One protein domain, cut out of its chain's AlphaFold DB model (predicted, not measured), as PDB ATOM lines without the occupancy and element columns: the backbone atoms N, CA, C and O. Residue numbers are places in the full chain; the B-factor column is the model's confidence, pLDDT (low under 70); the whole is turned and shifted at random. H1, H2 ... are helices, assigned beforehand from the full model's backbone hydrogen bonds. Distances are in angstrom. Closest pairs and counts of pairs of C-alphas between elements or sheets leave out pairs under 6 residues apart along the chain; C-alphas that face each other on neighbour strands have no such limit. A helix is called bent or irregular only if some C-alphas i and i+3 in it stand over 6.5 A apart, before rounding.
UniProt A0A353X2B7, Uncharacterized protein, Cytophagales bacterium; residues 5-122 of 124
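AT A GLANCE: This is residues 5 to 122 of the 124 residues of an uncharacterized protein of Cytophagales bacterium (UniProt A0A353X2B7). One very long helix, H1, runs the length of the model, and two shorter helices, H2 and H3, fold back and forth beside its later part to make a three-helix up-and-down bundle. The first part of H1, residues 5 to 24, sticks out beyond this bundle as a free arm and adds much of the length. The printed part has 118 residues with three named helices, H1, H2 and H3 in chain order, and no named strand; the class is all helix. The whole is extended, with a radius of gyration of the C-alphas of 22.6 A, and its C-alphas span 87 by 21 by 17 A.

HOW THE PARTS SIT: H1, residues 5 to 58, is the longest helix, and its residues 5 to 24 stand free. With residues 37 to 58 alone, H1 touches H2, residues 63 to 88; the closest C-alphas are those of Ile 58 and Lys 66, 6.0 A apart. These two form a helical hairpin and run opposite ways at a shallow tilt of 16 degrees. With residues 29 to 54 alone, H1 touches H3, residues 95 to 121; the closest C-alphas are those of Phe 54 and Gly 120, 6.3 A apart. H1 and H3 run the same way at a shallow tilt of 16 degrees. H2 and H3 form a second helical hairpin, opposite ways at a shallow tilt of 17 degrees. Residues 76 to 83 of H2 touch residues 105 to 116 of H3, and the closest C-alphas, those of Leu 76 and Ile 116, are 7.2 A apart. In H1 and H3 every pair of O i and N i+4 is within hydrogen-bond range; in H2 it is 21 of 22.

IN THESE COORDINATES: H1 begins at C-alpha 5, at (535.201, 406.456, 386.487), and measures 79.6 A to C-alpha 58, at (461.468, 436.107, 390.412). H2 measures 37.1 A from C-alpha 63 to C-alpha 88. H3 measures 38.7 A from C-alpha 95 to C-alpha 121, at (464.859, 428.828, 381.209). No helix is bent or irregular.

THE WHOLE: The outline is a rod, and the two C-alphas farthest apart are those of Arg 5 and Lys 62, at 87.0 A. Without residues 5 to 24, the body of 98 residues spans 57 by 20 by 17 A, with a radius of gyration of 16.3 A. The printed part has no cut. The link from H1 to H2, 4 residues, is tight, and that from H2 to H3, 6 residues, is short. The mean pLDDT of the printed part is 93.1; residue 122 is under 70.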
ATOM      1  N   ARG A   5     535.348 405.011 386.686       90.56
ATOM      2  CA  ARG A   5     535.201 406.456 386.487       90.56
ATOM      3  C   ARG A   5     534.066 406.798 385.522       90.56
ATOM      4  O   ARG A   5     533.267 407.668 385.840       90.56
ATOM      5  N   GLU A   6     533.955 406.099 384.394       91.44
ATOM      6  CA  GLU A   6     532.857 406.301 383.430       91.44
ATOM      7  C   GLU A   6     531.497 405.963 384.050       91.44
ATOM      8  O   GLU A   6     530.538 406.717 383.892       91.44
ATOM      9  N   LYS A   7     531.426 404.884 384.844       91.44
ATOM     10  CA  LYS A   7     530.207 404.529 385.590       91.44
ATOM     11  C   LYS A   7     529.811 405.604 386.606       91.44
ATOM     12  O   LYS A   7     528.627 405.905 386.737       91.44
ATOM     13  N   LEU A   8     530.788 406.185 387.306       92.88
ATOM     14  CA  LEU A   8     530.550 407.255 388.276       92.88
ATOM     15  C   LEU A   8     530.030 408.533 387.605       92.88
ATOM     16  O   LEU A   8     529.081 409.133 388.103       92.88
ATOM     17  N   GLU A   9     530.625 408.946 386.484       93.62
ATOM     18  CA  GLU A   9     530.167 410.134 385.753       93.62
ATOM     19  C   GLU A   9     528.761 409.935 385.176       93.62
ATOM     20  O   GLU A   9     527.907 410.803 385.347       93.62
ATOM     21  N   LYS A  10     528.462 408.757 384.612       93.56
ATOM     22  CA  LYS A  10     527.111 408.433 384.133       93.56
ATOM     23  C   LYS A  10     526.069 408.512 385.253       93.56
ATOM     24  O   LYS A  10     525.032 409.143 385.069       93.56
ATOM     25  N   ALA A  11     526.364 407.938 386.421       93.56
ATOM     26  CA  ALA A  11     525.464 407.985 387.572       93.56
ATOM     27  C   ALA A  11     525.209 409.424 388.062       93.56
ATOM     28  O   ALA A  11     524.078 409.764 388.405       93.56
ATOM     29  N   LYS A  12     526.230 410.294 388.057       94.38
ATOM     30  CA  LYS A  12     526.066 411.720 388.392       94.38
ATOM     31  C   LYS A  12     525.168 412.440 387.388       94.38
ATOM     32  O   LYS A  12     524.292 413.193 387.802       94.38
ATOM     33  N   THR A  13     525.368 412.208 386.090       94.75
ATOM     34  CA  THR A  13     524.529 412.800 385.039       94.75
ATOM     35  C   THR A  13     523.081 412.326 385.151       94.75
ATOM     36  O   THR A  13     522.165 413.139 385.081       94.75
ATOM     37  N   GLU A  14     522.854 411.031 385.376       95.31
ATOM     38  CA  GLU A  14     521.508 410.482 385.581       95.31
ATOM     39  C   GLU A  14     520.826 411.089 386.814       95.31
ATOM     40  O   GLU A  14     519.660 411.475 386.732       95.31
ATOM     41  N   ALA A  15     521.555 411.245 387.922       94.44
ATOM     42  CA  ALA A  15     521.041 411.882 389.130       94.44
ATOM     43  C   ALA A  15     520.700 413.368 388.913       94.44
ATOM     44  O   ALA A  15     519.637 413.816 389.340       94.44
ATOM     45  N   ALA A  16     521.560 414.122 388.218       95.19
ATOM     46  CA  ALA A  16     521.305 415.524 387.887       95.19
ATOM     47  C   ALA A  16     520.049 415.678 387.012       95.19
ATOM     48  O   ALA A  16     519.159 416.459 387.344       95.19
ATOM     49  N   ASN A  17     519.928 414.856 385.965       95.00
ATOM     50  CA  ASN A  17     518.767 414.852 385.075       95.00
ATOM     51  C   ASN A  17     517.478 414.450 385.807       95.00
ATOM     52  O   ASN A  17     516.405 414.985 385.527       95.00
ATOM     53  N   ALA A  18     517.552 413.483 386.725       95.06
ATOM     54  CA  ALA A  18     516.404 413.085 387.535       95.06
ATOM     55  C   ALA A  18     515.950 414.219 388.467       95.06
ATOM     56  O   ALA A  18     514.749 414.432 388.623       95.06
ATOM     57  N   ASN A  19     516.898 414.965 389.042       94.31
ATOM     58  CA  ASN A  19     516.595 416.105 389.899       94.31
ATOM     59  C   ASN A  19     515.950 417.257 389.113       94.31
ATOM     60  O   ASN A  19     514.946 417.801 389.554       94.31
ATOM     61  N   GLU A  20     516.466 417.579 387.926       96.00
ATOM     62  CA  GLU A  20     515.877 418.600 387.047       96.00
ATOM     63  C   GLU A  20     514.431 418.256 386.664       96.00
ATOM     64  O   GLU A  20     513.531 419.076 386.820       96.00
ATOM     65  N   LYS A  21     514.177 417.003 386.259       95.75
ATOM     66  CA  LYS A  21     512.817 416.532 385.949       95.75
ATOM     67  C   LYS A  21     511.881 416.602 387.152       95.75
ATOM     68  O   LYS A  21     510.696 416.877 386.984       95.75
ATOM     69  N   LEU A  22     512.390 416.316 388.349       93.62
ATOM     70  CA  LEU A  22     511.605 416.395 389.576       93.62
ATOM     71  C   LEU A  22     511.215 417.841 389.896       93.62
ATOM     72  O   LEU A  22     510.066 418.078 390.261       93.62
ATOM     73  N   GLU A  23     512.139 418.791 389.759       95.31
ATOM     74  CA  GLU A  23     511.840 420.210 389.976       95.31
ATOM     75  C   GLU A  23     510.851 420.739 388.932       95.31
ATOM     76  O   GLU A  23     509.830 421.310 389.309       95.31
ATOM     77  N   GLN A  24     511.051 420.424 387.649       96.06
ATOM     78  CA  GLN A  24     510.101 420.792 386.596       96.06
ATOM     79  C   GLN A  24     508.698 420.223 386.866       96.06
ATOM     80  O   GLN A  24     507.704 420.938 386.781       96.06
ATOM     81  N   ALA A  25     508.599 418.953 387.273       93.75
ATOM     82  CA  ALA A  25     507.312 418.337 387.592       93.75
ATOM     83  C   ALA A  25     506.603 419.005 388.785       93.75
ATOM     84  O   ALA A  25     505.369 419.036 388.826       93.75
ATOM     85  N   LYS A  26     507.354 419.535 389.761       92.75
ATOM     86  CA  LYS A  26     506.786 420.317 390.870       92.75
ATOM     87  C   LYS A  26     506.287 421.674 390.389       92.75
ATOM     88  O   LYS A  26     505.184 422.061 390.767       92.75
ATOM     89  N   GLU A  27     507.067 422.377 389.572       95.62
ATOM     90  CA  GLU A  27     506.680 423.675 389.008       95.62
ATOM     91  C   GLU A  27     505.416 423.553 388.152       95.62
ATOM     92  O   GLU A  27     504.448 424.277 388.386       95.62
ATOM     93  N   ASP A  28     505.371 422.568 387.250       95.25
ATOM     94  CA  ASP A  28     504.206 422.284 386.409       95.25
ATOM     95  C   ASP A  28     502.964 421.970 387.252       95.25
ATOM     96  O   ASP A  28     501.862 422.441 386.963       95.25
ATOM     97  N   TYR A  29     503.129 421.187 388.322       94.25
ATOM     98  CA  TYR A  29     502.040 420.857 389.237       94.25
ATOM     99  C   TYR A  29     501.492 422.095 389.963       94.25
ATOM    100  O   TYR A  29     500.274 422.268 390.057       94.25
ATOM    101  N   LEU A  30     502.372 422.969 390.460       94.44
ATOM    102  CA  LEU A  30     501.970 424.202 391.137       94.44
ATOM    103  C   LEU A  30     501.283 425.177 390.176       94.44
ATOM    104  O   LEU A  30     500.248 425.747 390.529       94.44
ATOM    105  N   ALA A  31     501.815 425.324 388.960       96.38
ATOM    106  CA  ALA A  31     501.244 426.178 387.926       96.38
ATOM    107  C   ALA A  31     499.856 425.691 387.479       96.38
ATOM    108  O   ALA A  31     498.920 426.487 387.394       96.38
ATOM    109  N   ASP A  32     499.694 424.383 387.251       96.62
ATOM    110  CA  ASP A  32     498.398 423.771 386.934       96.62
ATOM    111  C   ASP A  32     497.376 424.020 388.054       96.62
ATOM    112  O   ASP A  32     496.243 424.425 387.790       96.62
ATOM    113  N   MET A  33     497.786 423.870 389.318       95.12
ATOM    114  CA  MET A  33     496.912 424.146 390.458       95.12
ATOM    115  C   MET A  33     496.490 425.617 390.539       95.12
ATOM    116  O   MET A  33     495.314 425.910 390.767       95.12
ATOM    117  N   GLU A  34     497.422 426.552 390.360       95.31
ATOM    118  CA  GLU A  34     497.116 427.982 390.401       95.31
ATOM    119  C   GLU A  34     496.166 428.391 389.267       95.31
ATOM    120  O   GLU A  34     495.187 429.109 389.499       95.31
ATOM    121  N   ASN A  35     496.421 427.905 388.051       97.12
ATOM    122  CA  ASN A  35     495.581 428.189 386.892       97.12
ATOM    123  C   ASN A  35     494.171 427.628 387.080       97.12
ATOM    124  O   ASN A  35     493.190 428.358 386.929       97.12
ATOM    125  N   TYR A  36     494.056 426.377 387.522       97.19
ATOM    126  CA  TYR A  36     492.759 425.758 387.760       97.19
ATOM    127  C   TYR A  36     491.957 426.455 388.869       97.19
ATOM    128  O   TYR A  36     490.736 426.602 388.754       97.19
ATOM    129  N   LYS A  37     492.621 426.949 389.927       95.75
ATOM    130  CA  LYS A  37     491.976 427.775 390.965       95.75
ATOM    131  C   LYS A  37     491.376 429.053 390.374       95.75
ATOM    132  O   LYS A  37     490.239 429.400 390.698       95.75
ATOM    133  N   LYS A  38     492.103 429.738 389.482       97.38
ATOM    134  CA  LYS A  38     491.611 430.945 388.789       97.38
ATOM    135  C   LYS A  38     490.413 430.631 387.892       97.38
ATOM    136  O   LYS A  38     489.402 431.329 387.968       97.38
ATOM    137  N   GLU A  39     490.499 429.575 387.086       97.19
ATOM    138  CA  GLU A  39     489.412 429.139 386.200       97.19
ATOM    139  C   GLU A  39     488.149 428.762 386.979       97.19
ATOM    140  O   GLU A  39     487.044 429.200 386.649       97.19
ATOM    141  N   SER A  40     488.312 427.994 388.054       96.69
ATOM    142  CA  SER A  40     487.209 427.573 388.919       96.69
ATOM    143  C   SER A  40     486.536 428.768 389.583       96.69
ATOM    144  O   SER A  40     485.311 428.873 389.560       96.69
ATOM    145  N   LYS A  41     487.322 429.730 390.083       97.06
ATOM    146  CA  LYS A  41     486.796 430.977 390.648       97.06
ATOM    147  C   LYS A  41     486.003 431.789 389.621       97.06
ATOM    148  O   LYS A  41     484.956 432.337 389.956       97.06
ATOM    149  N   ALA A  42     486.467 431.854 388.373       97.75
ATOM    150  CA  ALA A  42     485.741 432.545 387.309       97.75
ATOM    151  C   ALA A  42     484.380 431.885 387.025       97.75
ATOM    152  O   ALA A  42     483.366 432.578 386.944       97.75
ATOM    153  N   LYS A  43     484.336 430.549 386.944       97.25
ATOM    154  CA  LYS A  43     483.086 429.788 386.767       97.25
ATOM    155  C   LYS A  43     482.123 429.969 387.947       97.25
ATOM    156  O   LYS A  43     480.945 430.241 387.733       97.25
ATOM    157  N   ILE A  44     482.619 429.887 389.181       97.62
ATOM    158  CA  ILE A  44     481.829 430.114 390.403       97.62
ATOM    159  C   ILE A  44     481.265 431.541 390.427       97.62
ATOM    160  O   ILE A  44     480.086 431.733 390.714       97.62
ATOM    161  N   SER A  45     482.059 432.546 390.051       97.69
ATOM    162  CA  SER A  45     481.582 433.930 389.970       97.69
ATOM    163  C   SER A  45     480.503 434.118 388.897       97.69
ATOM    164  O   SER A  45     479.577 434.906 389.091       97.69
ATOM    165  N   ALA A  46     480.601 433.415 387.765       96.94
ATOM    166  CA  ALA A  46     479.575 433.448 386.722       96.94
ATOM    167  C   ALA A  46     478.262 432.784 387.184       96.94
ATOM    168  O   ALA A  46     477.171 433.287 386.893       96.94
ATOM    169  N   ASN A  47     478.364 431.697 387.953       97.00
ATOM    170  CA  ASN A  47     477.227 431.054 388.610       97.00
ATOM    171  C   ASN A  47     476.542 432.011 389.600       97.00
ATOM    172  O   ASN A  47     475.326 432.188 389.527       97.00
ATOM    173  N   ASP A  48     477.311 432.692 390.460       96.69
ATOM    174  CA  ASP A  48     476.787 433.689 391.405       96.69
ATOM    175  C   ASP A  48     476.028 434.810 390.694       96.69
ATOM    176  O   ASP A  48     474.957 435.231 391.139       96.69
ATOM    177  N   GLN A  49     476.577 435.312 389.586       96.06
ATOM    178  CA  GLN A  49     475.919 436.346 388.799       96.06
ATOM    179  C   GLN A  49     474.594 435.845 388.212       96.06
ATOM    180  O   GLN A  49     473.570 436.510 388.366       96.06
ATOM    181  N   SER A  50     474.592 434.652 387.621       94.88
ATOM    182  CA  SER A  50     473.388 434.045 387.038       94.88
ATOM    183  C   SER A  50     472.290 433.830 388.089       94.88
ATOM    184  O   SER A  50     471.118 434.122 387.848       94.88
ATOM    185  N   ILE A  51     472.668 433.382 389.290       94.06
ATOM    186  CA  ILE A  51     471.747 433.217 390.419       94.06
ATOM    187  C   ILE A  51     471.169 434.571 390.858       94.06
ATOM    188  O   ILE A  51     469.954 434.693 391.036       94.06
ATOM    189  N   LYS A  52     472.004 435.611 390.992       93.88
ATOM    190  CA  LYS A  52     471.554 436.969 391.355       93.88
ATOM    191  C   LYS A  52     470.578 437.545 390.330       93.88
ATOM    192  O   LYS A  52     469.563 438.130 390.711       93.88
ATOM    193  N   GLU A  53     470.860 437.365 389.044       91.94
ATOM    194  CA  GLU A  53     469.982 437.799 387.953       91.94
ATOM    195  C   GLU A  53     468.631 437.075 387.999       91.94
ATOM    196  O   GLU A  53     467.577 437.710 387.893       91.94
ATOM    197  N   PHE A  54     468.634 435.761 388.234       90.81
ATOM    198  CA  PHE A  54     467.409 434.981 388.394       90.81
ATOM    199  C   PHE A  54     466.585 435.433 389.609       90.81
ATOM    200  O   PHE A  54     465.383 435.675 389.487       90.81
ATOM    201  N   LYS A  55     467.239 435.655 390.756       91.00
ATOM    202  CA  LYS A  55     466.616 436.179 391.984       91.00
ATOM    203  C   LYS A  55     465.919 437.524 391.744       91.00
ATOM    204  O   LYS A  55     464.807 437.755 392.220       91.00
ATOM    205  N   ALA A  56     466.532 438.400 390.946       90.56
ATOM    206  CA  ALA A  56     465.936 439.678 390.559       90.56
ATOM    207  C   ALA A  56     464.710 439.520 389.636       90.56
ATOM    208  O   ALA A  56     463.769 440.311 389.732       90.56
ATOM    209  N   ARG A  57     464.690 438.501 388.763       87.06
ATOM    210  CA  ARG A  57     463.536 438.187 387.898       87.06
ATOM    211  C   ARG A  57     462.343 437.674 388.709       87.06
ATOM    212  O   ARG A  57     461.246 438.212 388.567       87.06
ATOM    213  N   ILE A  58     462.552 436.700 389.600       87.12
ATOM    214  CA  ILE A  58     461.468 436.107 390.412       87.12
ATOM    215  C   ILE A  58     460.900 437.069 391.458       87.12
ATOM    216  O   ILE A  58     459.765 436.902 391.889       87.12
ATOM    217  N   ALA A  59     461.626 438.121 391.840       86.50
ATOM    218  CA  ALA A  59     461.101 439.134 392.756       86.50
ATOM    219  C   ALA A  59     459.821 439.822 392.232       86.50
ATOM    220  O   ALA A  59     459.072 440.394 393.022       86.50
ATOM    221  N   LYS A  60     459.569 439.753 390.916       83.06
ATOM    222  CA  LYS A  60     458.384 440.301 390.242       83.06
ATOM    223  C   LYS A  60     457.286 439.257 389.974       83.06
ATOM    224  O   LYS A  60     456.250 439.621 389.424       83.06
ATOM    225  N   SER A  61     457.500 437.985 390.322       80.56
ATOM    226  CA  SER A  61     456.559 436.891 390.053       80.56
ATOM    227  C   SER A  61     455.502 436.735 391.160       80.56
ATOM    228  O   SER A  61     455.539 437.402 392.198       80.56
ATOM    229  N   LYS A  62     454.505 435.868 390.930       81.00
ATOM    230  CA  LYS A  62     453.438 435.578 391.906       81.00
ATOM    231  C   LYS A  62     454.003 434.894 393.160       81.00
ATOM    232  O   LYS A  62     454.953 434.125 393.074       81.00
ATOM    233  N   LYS A  63     453.375 435.119 394.322       77.25
ATOM    234  CA  LYS A  63     453.865 434.662 395.642       77.25
ATOM    235  C   LYS A  63     454.112 433.148 395.740       77.25
ATOM    236  O   LYS A  63     455.116 432.754 396.319       77.25
ATOM    237  N   GLU A  64     453.216 432.326 395.197       73.44
ATOM    238  CA  GLU A  64     453.332 430.855 395.223       73.44
ATOM    239  C   GLU A  64     454.529 430.383 394.389       73.44
ATOM    240  O   GLU A  64     455.412 429.699 394.894       73.44
ATOM    241  N   THR A  65     454.634 430.875 393.153       77.50
ATOM    242  CA  THR A  65     455.773 430.647 392.253       77.50
ATOM    243  C   THR A  65     457.097 431.142 392.844       77.50
ATOM    244  O   THR A  65     458.140 430.518 392.676       77.50
ATOM    245  N   LYS A  66     457.069 432.267 393.562       82.00
ATOM    246  CA  LYS A  66     458.250 432.837 394.204       82.00
ATOM    247  C   LYS A  66     458.814 431.924 395.299       82.00
ATOM    248  O   LYS A  66     460.024 431.751 395.341       82.00
ATOM    249  N   ALA A  67     457.967 431.326 396.141       84.88
ATOM    250  CA  ALA A  67     458.424 430.465 397.235       84.88
ATOM    251  C   ALA A  67     459.185 429.225 396.723       84.88
ATOM    252  O   ALA A  67     460.269 428.927 397.218       84.88
ATOM    253  N   GLU A  68     458.668 428.563 395.683       84.38
ATOM    254  CA  GLU A  68     459.336 427.407 395.063       84.38
ATOM    255  C   GLU A  68     460.695 427.778 394.451       84.38
ATOM    256  O   GLU A  68     461.660 427.014 394.534       84.38
ATOM    257  N   TYR A  69     460.794 428.956 393.829       88.38
ATOM    258  CA  TYR A  69     462.058 429.431 393.274       88.38
ATOM    259  C   TYR A  69     463.044 429.897 394.345       88.38
ATOM    260  O   TYR A  69     464.240 429.667 394.176       88.38
ATOM    261  N   ASP A  70     462.573 430.501 395.437       89.06
ATOM    262  CA  ASP A  70     463.426 430.941 396.545       89.06
ATOM    263  C   ASP A  70     464.163 429.742 397.173       89.06
ATOM    264  O   ASP A  70     465.376 429.808 397.374       89.06
ATOM    265  N   GLU A  71     463.483 428.607 397.388       90.31
ATOM    266  CA  GLU A  71     464.116 427.377 397.897       90.31
ATOM    267  C   GLU A  71     465.187 426.828 396.941       90.31
ATOM    268  O   GLU A  71     466.302 426.499 397.360       90.31
ATOM    269  N   LYS A  72     464.884 426.769 395.636       91.56
ATOM    270  CA  LYS A  72     465.848 426.319 394.618       91.56
ATOM    271  C   LYS A  72     467.058 427.253 394.537       91.56
ATOM    272  O   LYS A  72     468.186 426.775 394.446       91.56
ATOM    273  N   VAL A  73     466.839 428.568 394.597       93.25
ATOM    274  CA  VAL A  73     467.906 429.579 394.606       93.25
ATOM    275  C   VAL A  73     468.809 429.391 395.815       93.25
ATOM    276  O   VAL A  73     470.021 429.308 395.637       93.25
ATOM    277  N   MET A  74     468.246 429.241 397.015       94.31
ATOM    278  CA  MET A  74     469.033 429.011 398.230       94.31
ATOM    279  C   MET A  74     469.895 427.748 398.124       94.31
ATOM    280  O   MET A  74     471.070 427.769 398.488       94.31
ATOM    281  N   ALA A  75     469.344 426.658 397.582       95.31
ATOM    282  CA  ALA A  75     470.098 425.424 397.384       95.31
ATOM    283  C   ALA A  75     471.273 425.602 396.404       95.31
ATOM    284  O   ALA A  75     472.346 425.033 396.616       95.31
ATOM    285  N   LEU A  76     471.101 426.391 395.338       96.12
ATOM    286  CA  LEU A  76     472.172 426.675 394.379       96.12
ATOM    287  C   LEU A  76     473.210 427.660 394.927       96.12
ATOM    288  O   LEU A  76     474.397 427.440 394.701       96.12
ATOM    289  N   GLU A  77     472.798 428.690 395.675       96.69
ATOM    290  CA  GLU A  77     473.705 429.612 396.386       96.69
ATOM    291  C   GLU A  77     474.599 428.829 397.359       96.69
ATOM    292  O   GLU A  77     475.823 429.002 397.376       96.69
ATOM    293  N   GLN A  78     473.999 427.904 398.118       97.50
ATOM    294  CA  GLN A  78     474.725 427.043 399.044       97.50
ATOM    295  C   GLN A  78     475.722 426.144 398.305       97.50
ATOM    296  O   GLN A  78     476.904 426.140 398.643       97.50
ATOM    297  N   LYS A  79     475.287 425.443 397.248       97.44
ATOM    298  CA  LYS A  79     476.184 424.599 396.442       97.44
ATOM    299  C   LYS A  79     477.334 425.394 395.821       97.44
ATOM    300  O   LYS A  79     478.462 424.919 395.840       97.44
ATOM    301  N   ASN A  80     477.086 426.595 395.299       97.69
ATOM    302  CA  ASN A  80     478.142 427.425 394.709       97.69
ATOM    303  C   ASN A  80     479.169 427.873 395.765       97.69
ATOM    304  O   ASN A  80     480.374 427.823 395.522       97.69
ATOM    305  N   THR A  81     478.695 428.211 396.968       97.88
ATOM    306  CA  THR A  81     479.550 428.518 398.125       97.88
ATOM    307  C   THR A  81     480.372 427.303 398.560       97.88
ATOM    308  O   THR A  81     481.566 427.420 398.837       97.88
ATOM    309  N   ASP A  82     479.764 426.116 398.578       97.88
ATOM    310  CA  ASP A  82     480.454 424.870 398.914       97.88
ATOM    311  C   ASP A  82     481.528 424.507 397.885       97.88
ATOM    312  O   ASP A  82     482.606 424.057 398.272       97.88
ATOM    313  N   MET A  83     481.292 424.767 396.595       97.94
ATOM    314  CA  MET A  83     482.310 424.600 395.554       97.94
ATOM    315  C   MET A  83     483.490 425.556 395.754       97.94
ATOM    316  O   MET A  83     484.641 425.133 395.647       97.94
ATOM    317  N   GLN A  84     483.232 426.820 396.103       97.25
ATOM    318  CA  GLN A  84     484.300 427.773 396.426       97.25
ATOM    319  C   GLN A  84     485.145 427.266 397.598       97.25
ATOM    320  O   GLN A  84     486.369 427.184 397.497       97.25
ATOM    321  N   ARG A  85     484.487 426.829 398.674       97.62
ATOM    322  CA  ARG A  85     485.150 426.276 399.856       97.62
ATOM    323  C   ARG A  85     485.959 425.015 399.538       97.62
ATOM    324  O   ARG A  85     487.115 424.932 399.935       97.62
ATOM    325  N   LYS A  86     485.402 424.076 398.763       97.00
ATOM    326  CA  LYS A  86     486.086 422.844 398.320       97.00
ATOM    327  C   LYS A  86     487.377 423.155 397.550       97.00
ATOM    328  O   LYS A  86     488.365 422.446 397.720       97.00
ATOM    329  N   MET A  87     487.391 424.215 396.738       96.50
ATOM    330  CA  MET A  87     488.593 424.667 396.027       96.50
ATOM    331  C   MET A  87     489.621 425.334 396.950       96.50
ATOM    332  O   MET A  87     490.822 425.073 396.837       96.50
ATOM    333  N   ASP A  88     489.162 426.199 397.854       94.81
ATOM    334  CA  ASP A  88     490.034 426.954 398.759       94.81
ATOM    335  C   ASP A  88     490.698 426.051 399.809       94.81
ATOM    336  O   ASP A  88     491.865 426.250 400.152       94.81
ATOM    337  N   GLU A  89     489.982 425.027 400.275       95.44
ATOM    338  CA  GLU A  89     490.457 424.060 401.269       95.44
ATOM    339  C   GLU A  89     491.357 422.963 400.675       95.44
ATOM    340  O   GLU A  89     492.003 422.233 401.434       95.44
ATOM    341  N   TYR A  90     491.443 422.841 399.342       94.56
ATOM    342  CA  TYR A  90     492.286 421.829 398.707       94.56
ATOM    343  C   TYR A  90     493.776 422.056 399.017       94.56
ATOM    344  O   TYR A  90     494.339 423.129 398.764       94.56
ATOM    345  N   LYS A  91     494.427 421.006 399.530       91.81
ATOM    346  CA  LYS A  91     495.842 420.997 399.924       91.81
ATOM    347  C   LYS A  91     496.713 420.321 398.869       91.81
ATOM    348  O   LYS A  91     496.259 419.475 398.109       91.81
ATOM    349  N   LEU A  92     498.000 420.661 398.862       89.38
ATOM    350  CA  LEU A  92     498.994 419.999 398.019       89.38
ATOM    351  C   LEU A  92     499.201 418.552 398.485       89.38
ATOM    352  O   LEU A  92     499.979 418.295 399.400       89.38
ATOM    353  N   GLU A  93     498.499 417.612 397.858       91.31
ATOM    354  CA  GLU A  93     498.571 416.182 398.192       91.31
ATOM    355  C   GLU A  93     499.150 415.317 397.054       91.31
ATOM    356  O   GLU A  93     498.997 414.097 397.041       91.31
ATOM    357  N   GLY A  94     499.842 415.945 396.100       90.69
ATOM    358  CA  GLY A  94     500.479 415.275 394.965       90.69
ATOM    359  C   GLY A  94     499.594 415.193 393.719       90.69
ATOM    360  O   GLY A  94     498.393 415.474 393.748       90.69
ATOM    361  N   LYS A  95     500.215 414.822 392.591       91.06
ATOM    362  CA  LYS A  95     499.601 414.934 391.259       91.06
ATOM    363  C   LYS A  95     498.391 414.014 391.060       91.06
ATOM    364  O   LYS A  95     497.382 414.456 390.535       91.06
ATOM    365  N   GLU A  96     498.456 412.772 391.532       93.94
ATOM    366  CA  GLU A  96     497.364 411.797 391.379       93.94
ATOM    367  C   GLU A  96     496.080 412.228 392.110       93.94
ATOM    368  O   GLU A  96     494.981 412.194 391.547       93.94
ATOM    369  N   ARG A  97     496.221 412.687 393.359       95.75
ATOM    370  CA  ARG A  97     495.094 413.214 394.140       95.75
ATOM    371  C   ARG A  97     494.536 414.486 393.528       95.75
ATOM    372  O   ARG A  97     493.323 414.672 393.514       95.75
ATOM    373  N   TRP A  98     495.408 415.316 392.968       96.88
ATOM    374  CA  TRP A  98     494.998 416.522 392.270       96.88
ATOM    375  C   TRP A  98     494.192 416.239 391.009       96.88
ATOM    376  O   TRP A  98     493.145 416.848 390.802       96.88
ATOM    377  N   ASP A  99     494.633 415.293 390.187       96.00
ATOM    378  CA  ASP A  99     493.908 414.929 388.972       96.00
ATOM    379  C   ASP A  99     492.543 414.303 389.305       96.00
ATOM    380  O   ASP A  99     491.538 414.646 388.676       96.00
ATOM    381  N   SER A 100     492.479 413.478 390.356       96.75
ATOM    382  CA  SER A 100     491.219 412.922 390.871       96.75
ATOM    383  C   SER A 100     490.277 414.017 391.380       96.75
ATOM    384  O   SER A 100     489.100 414.047 391.018       96.75
ATOM    385  N   PHE A 101     490.808 414.961 392.163       97.81
ATOM    386  CA  PHE A 101     490.061 416.111 392.658       97.81
ATOM    387  C   PHE A 101     489.498 416.956 391.511       97.81
ATOM    388  O   PHE A 101     488.305 417.245 391.509       97.81
ATOM    389  N   LYS A 102     490.318 417.311 390.510       97.38
ATOM    390  CA  LYS A 102     489.872 418.089 389.342       97.38
ATOM    391  C   LYS A 102     488.742 417.392 388.593       97.38
ATOM    392  O   LYS A 102     487.802 418.053 388.164       97.38
ATOM    393  N   ALA A 103     488.829 416.074 388.408       97.75
ATOM    394  CA  ALA A 103     487.805 415.317 387.694       97.75
ATOM    395  C   ALA A 103     486.443 415.395 388.401       97.75
ATOM    396  O   ALA A 103     485.432 415.701 387.766       97.75
ATOM    397  N   GLU A 104     486.424 415.176 389.717       97.62
ATOM    398  CA  GLU A 104     485.209 415.278 390.527       97.62
ATOM    399  C   GLU A 104     484.692 416.720 390.585       97.62
ATOM    400  O   GLU A 104     483.526 416.979 390.292       97.62
ATOM    401  N   PHE A 105     485.575 417.670 390.890       98.12
ATOM    402  CA  PHE A 105     485.235 419.082 391.011       98.12
ATOM    403  C   PHE A 105     484.648 419.645 389.713       98.12
ATOM    404  O   PHE A 105     483.641 420.349 389.751       98.12
ATOM    405  N   ASN A 106     485.236 419.307 388.560       97.62
ATOM    406  CA  ASN A 106     484.712 419.717 387.257       97.62
ATOM    407  C   ASN A 106     483.308 419.173 387.014       97.62
ATOM    408  O   ASN A 106     482.440 419.928 386.585       97.62
ATOM    409  N   ARG A 107     483.072 417.889 387.305       98.06
ATOM    410  CA  ARG A 107     481.746 417.289 387.137       98.06
ATOM    411  C   ARG A 107     480.711 418.015 387.995       98.06
ATOM    412  O   ARG A 107     479.682 418.432 387.473       98.06
ATOM    413  N   ASP A 108     481.007 418.205 389.279       97.88
ATOM    414  CA  ASP A 108     480.091 418.850 390.220       97.88
ATOM    415  C   ASP A 108     479.805 420.313 389.808       97.88
ATOM    416  O   ASP A 108     478.664 420.779 389.867       97.88
ATOM    417  N   LEU A 109     480.825 421.036 389.330       97.31
ATOM    418  CA  LEU A 109     480.688 422.421 388.871       97.31
ATOM    419  C   LEU A 109     479.889 422.530 387.564       97.31
ATOM    420  O   LEU A 109     479.090 423.456 387.407       97.31
ATOM    421  N   ASP A 110     480.074 421.587 386.640       97.12
ATOM    422  CA  ASP A 110     479.323 421.529 385.386       97.12
ATOM    423  C   ASP A 110     477.849 421.172 385.633       97.12
ATOM    424  O   ASP A 110     476.954 421.740 385.001       97.12
ATOM    425  N   GLU A 111     477.572 420.254 386.561       97.06
ATOM    426  CA  GLU A 111     476.210 419.933 387.006       97.06
ATOM    427  C   GLU A 111     475.532 421.140 387.661       97.06
ATOM    428  O   GLU A 111     474.384 421.454 387.338       97.06
ATOM    429  N   LEU A 112     476.255 421.866 388.519       97.25
ATOM    430  CA  LEU A 112     475.771 423.106 389.120       97.25
ATOM    431  C   LEU A 112     475.450 424.164 388.054       97.25
ATOM    432  O   LEU A 112     474.361 424.740 388.069       97.25
ATOM    433  N   GLY A 113     476.354 424.383 387.097       96.19
ATOM    434  CA  GLY A 113     476.144 425.333 386.003       96.19
ATOM    435  C   GLY A 113     474.927 424.984 385.142       96.19
ATOM    436  O   GLY A 113     474.155 425.867 384.762       96.19
ATOM    437  N   LYS A 114     474.695 423.690 384.875       95.69
ATOM    438  CA  LYS A 114     473.483 423.218 384.185       95.69
ATOM    439  C   LYS A 114     472.224 423.510 384.997       95.69
ATOM    440  O   LYS A 114     471.293 424.084 384.442       95.69
ATOM    441  N   ALA A 115     472.218 423.197 386.292       94.94
ATOM    442  CA  ALA A 115     471.068 423.447 387.159       94.94
ATOM    443  C   ALA A 115     470.700 424.941 387.226       94.94
ATOM    444  O   ALA A 115     469.525 425.295 387.135       94.94
ATOM    445  N   ILE A 116     471.699 425.826 387.308       93.56
ATOM    446  CA  ILE A 116     471.496 427.284 387.277       93.56
ATOM    447  C   ILE A 116     470.930 427.730 385.925       93.56
ATOM    448  O   ILE A 116     469.992 428.527 385.865       93.56
ATOM    449  N   LYS A 117     471.477 427.210 384.820       90.94
ATOM    450  CA  LYS A 117     470.990 427.530 383.476       90.94
ATOM    451  C   LYS A 117     469.549 427.068 383.269       90.94
ATOM    452  O   LYS A 117     468.782 427.778 382.623       90.94
ATOM    453  N   ASP A 118     469.199 425.893 383.777       90.56
ATOM    454  CA  ASP A 118     467.860 425.332 383.635       90.56
ATOM    455  C   ASP A 118     466.830 426.123 384.444       90.56
ATOM    456  O   ASP A 118     465.776 426.429 383.894       90.56
ATOM    457  N   LEU A 119     467.175 426.611 385.645       84.31
ATOM    458  CA  LEU A 119     466.340 427.598 386.343       84.31
ATOM    459  C   LEU A 119     466.063 428.833 385.480       84.31
ATOM    460  O   LEU A 119     464.930 429.291 385.390       84.31
ATOM    461  N   GLY A 120     467.082 429.373 384.806       74.06
ATOM    462  CA  GLY A 120     466.935 430.574 383.982       74.06
ATOM    463  C   GLY A 120     466.000 430.420 382.773       74.06
ATOM    464  O   GLY A 120     465.524 431.443 382.260       74.06
ATOM    465  N   LYS A 121     465.753 429.178 382.326       79.56
ATOM    466  CA  LYS A 121     464.859 428.828 381.209       79.56
ATOM    467  C   LYS A 121     463.403 428.674 381.623       79.56
ATOM    468  O   LYS A 121     462.547 428.704 380.739       79.56
ATOM    469  N   ASP A 122     463.120 428.485 382.909       67.25
ATOM    470  CA  ASP A 122     461.740 428.452 383.368       67.25
ATOM    471  C   ASP A 122     461.095 429.800 382.999       67.25
ATOM    472  O   ASP A 122     461.646 430.875 383.259       67.25
TER     473      ASP A 122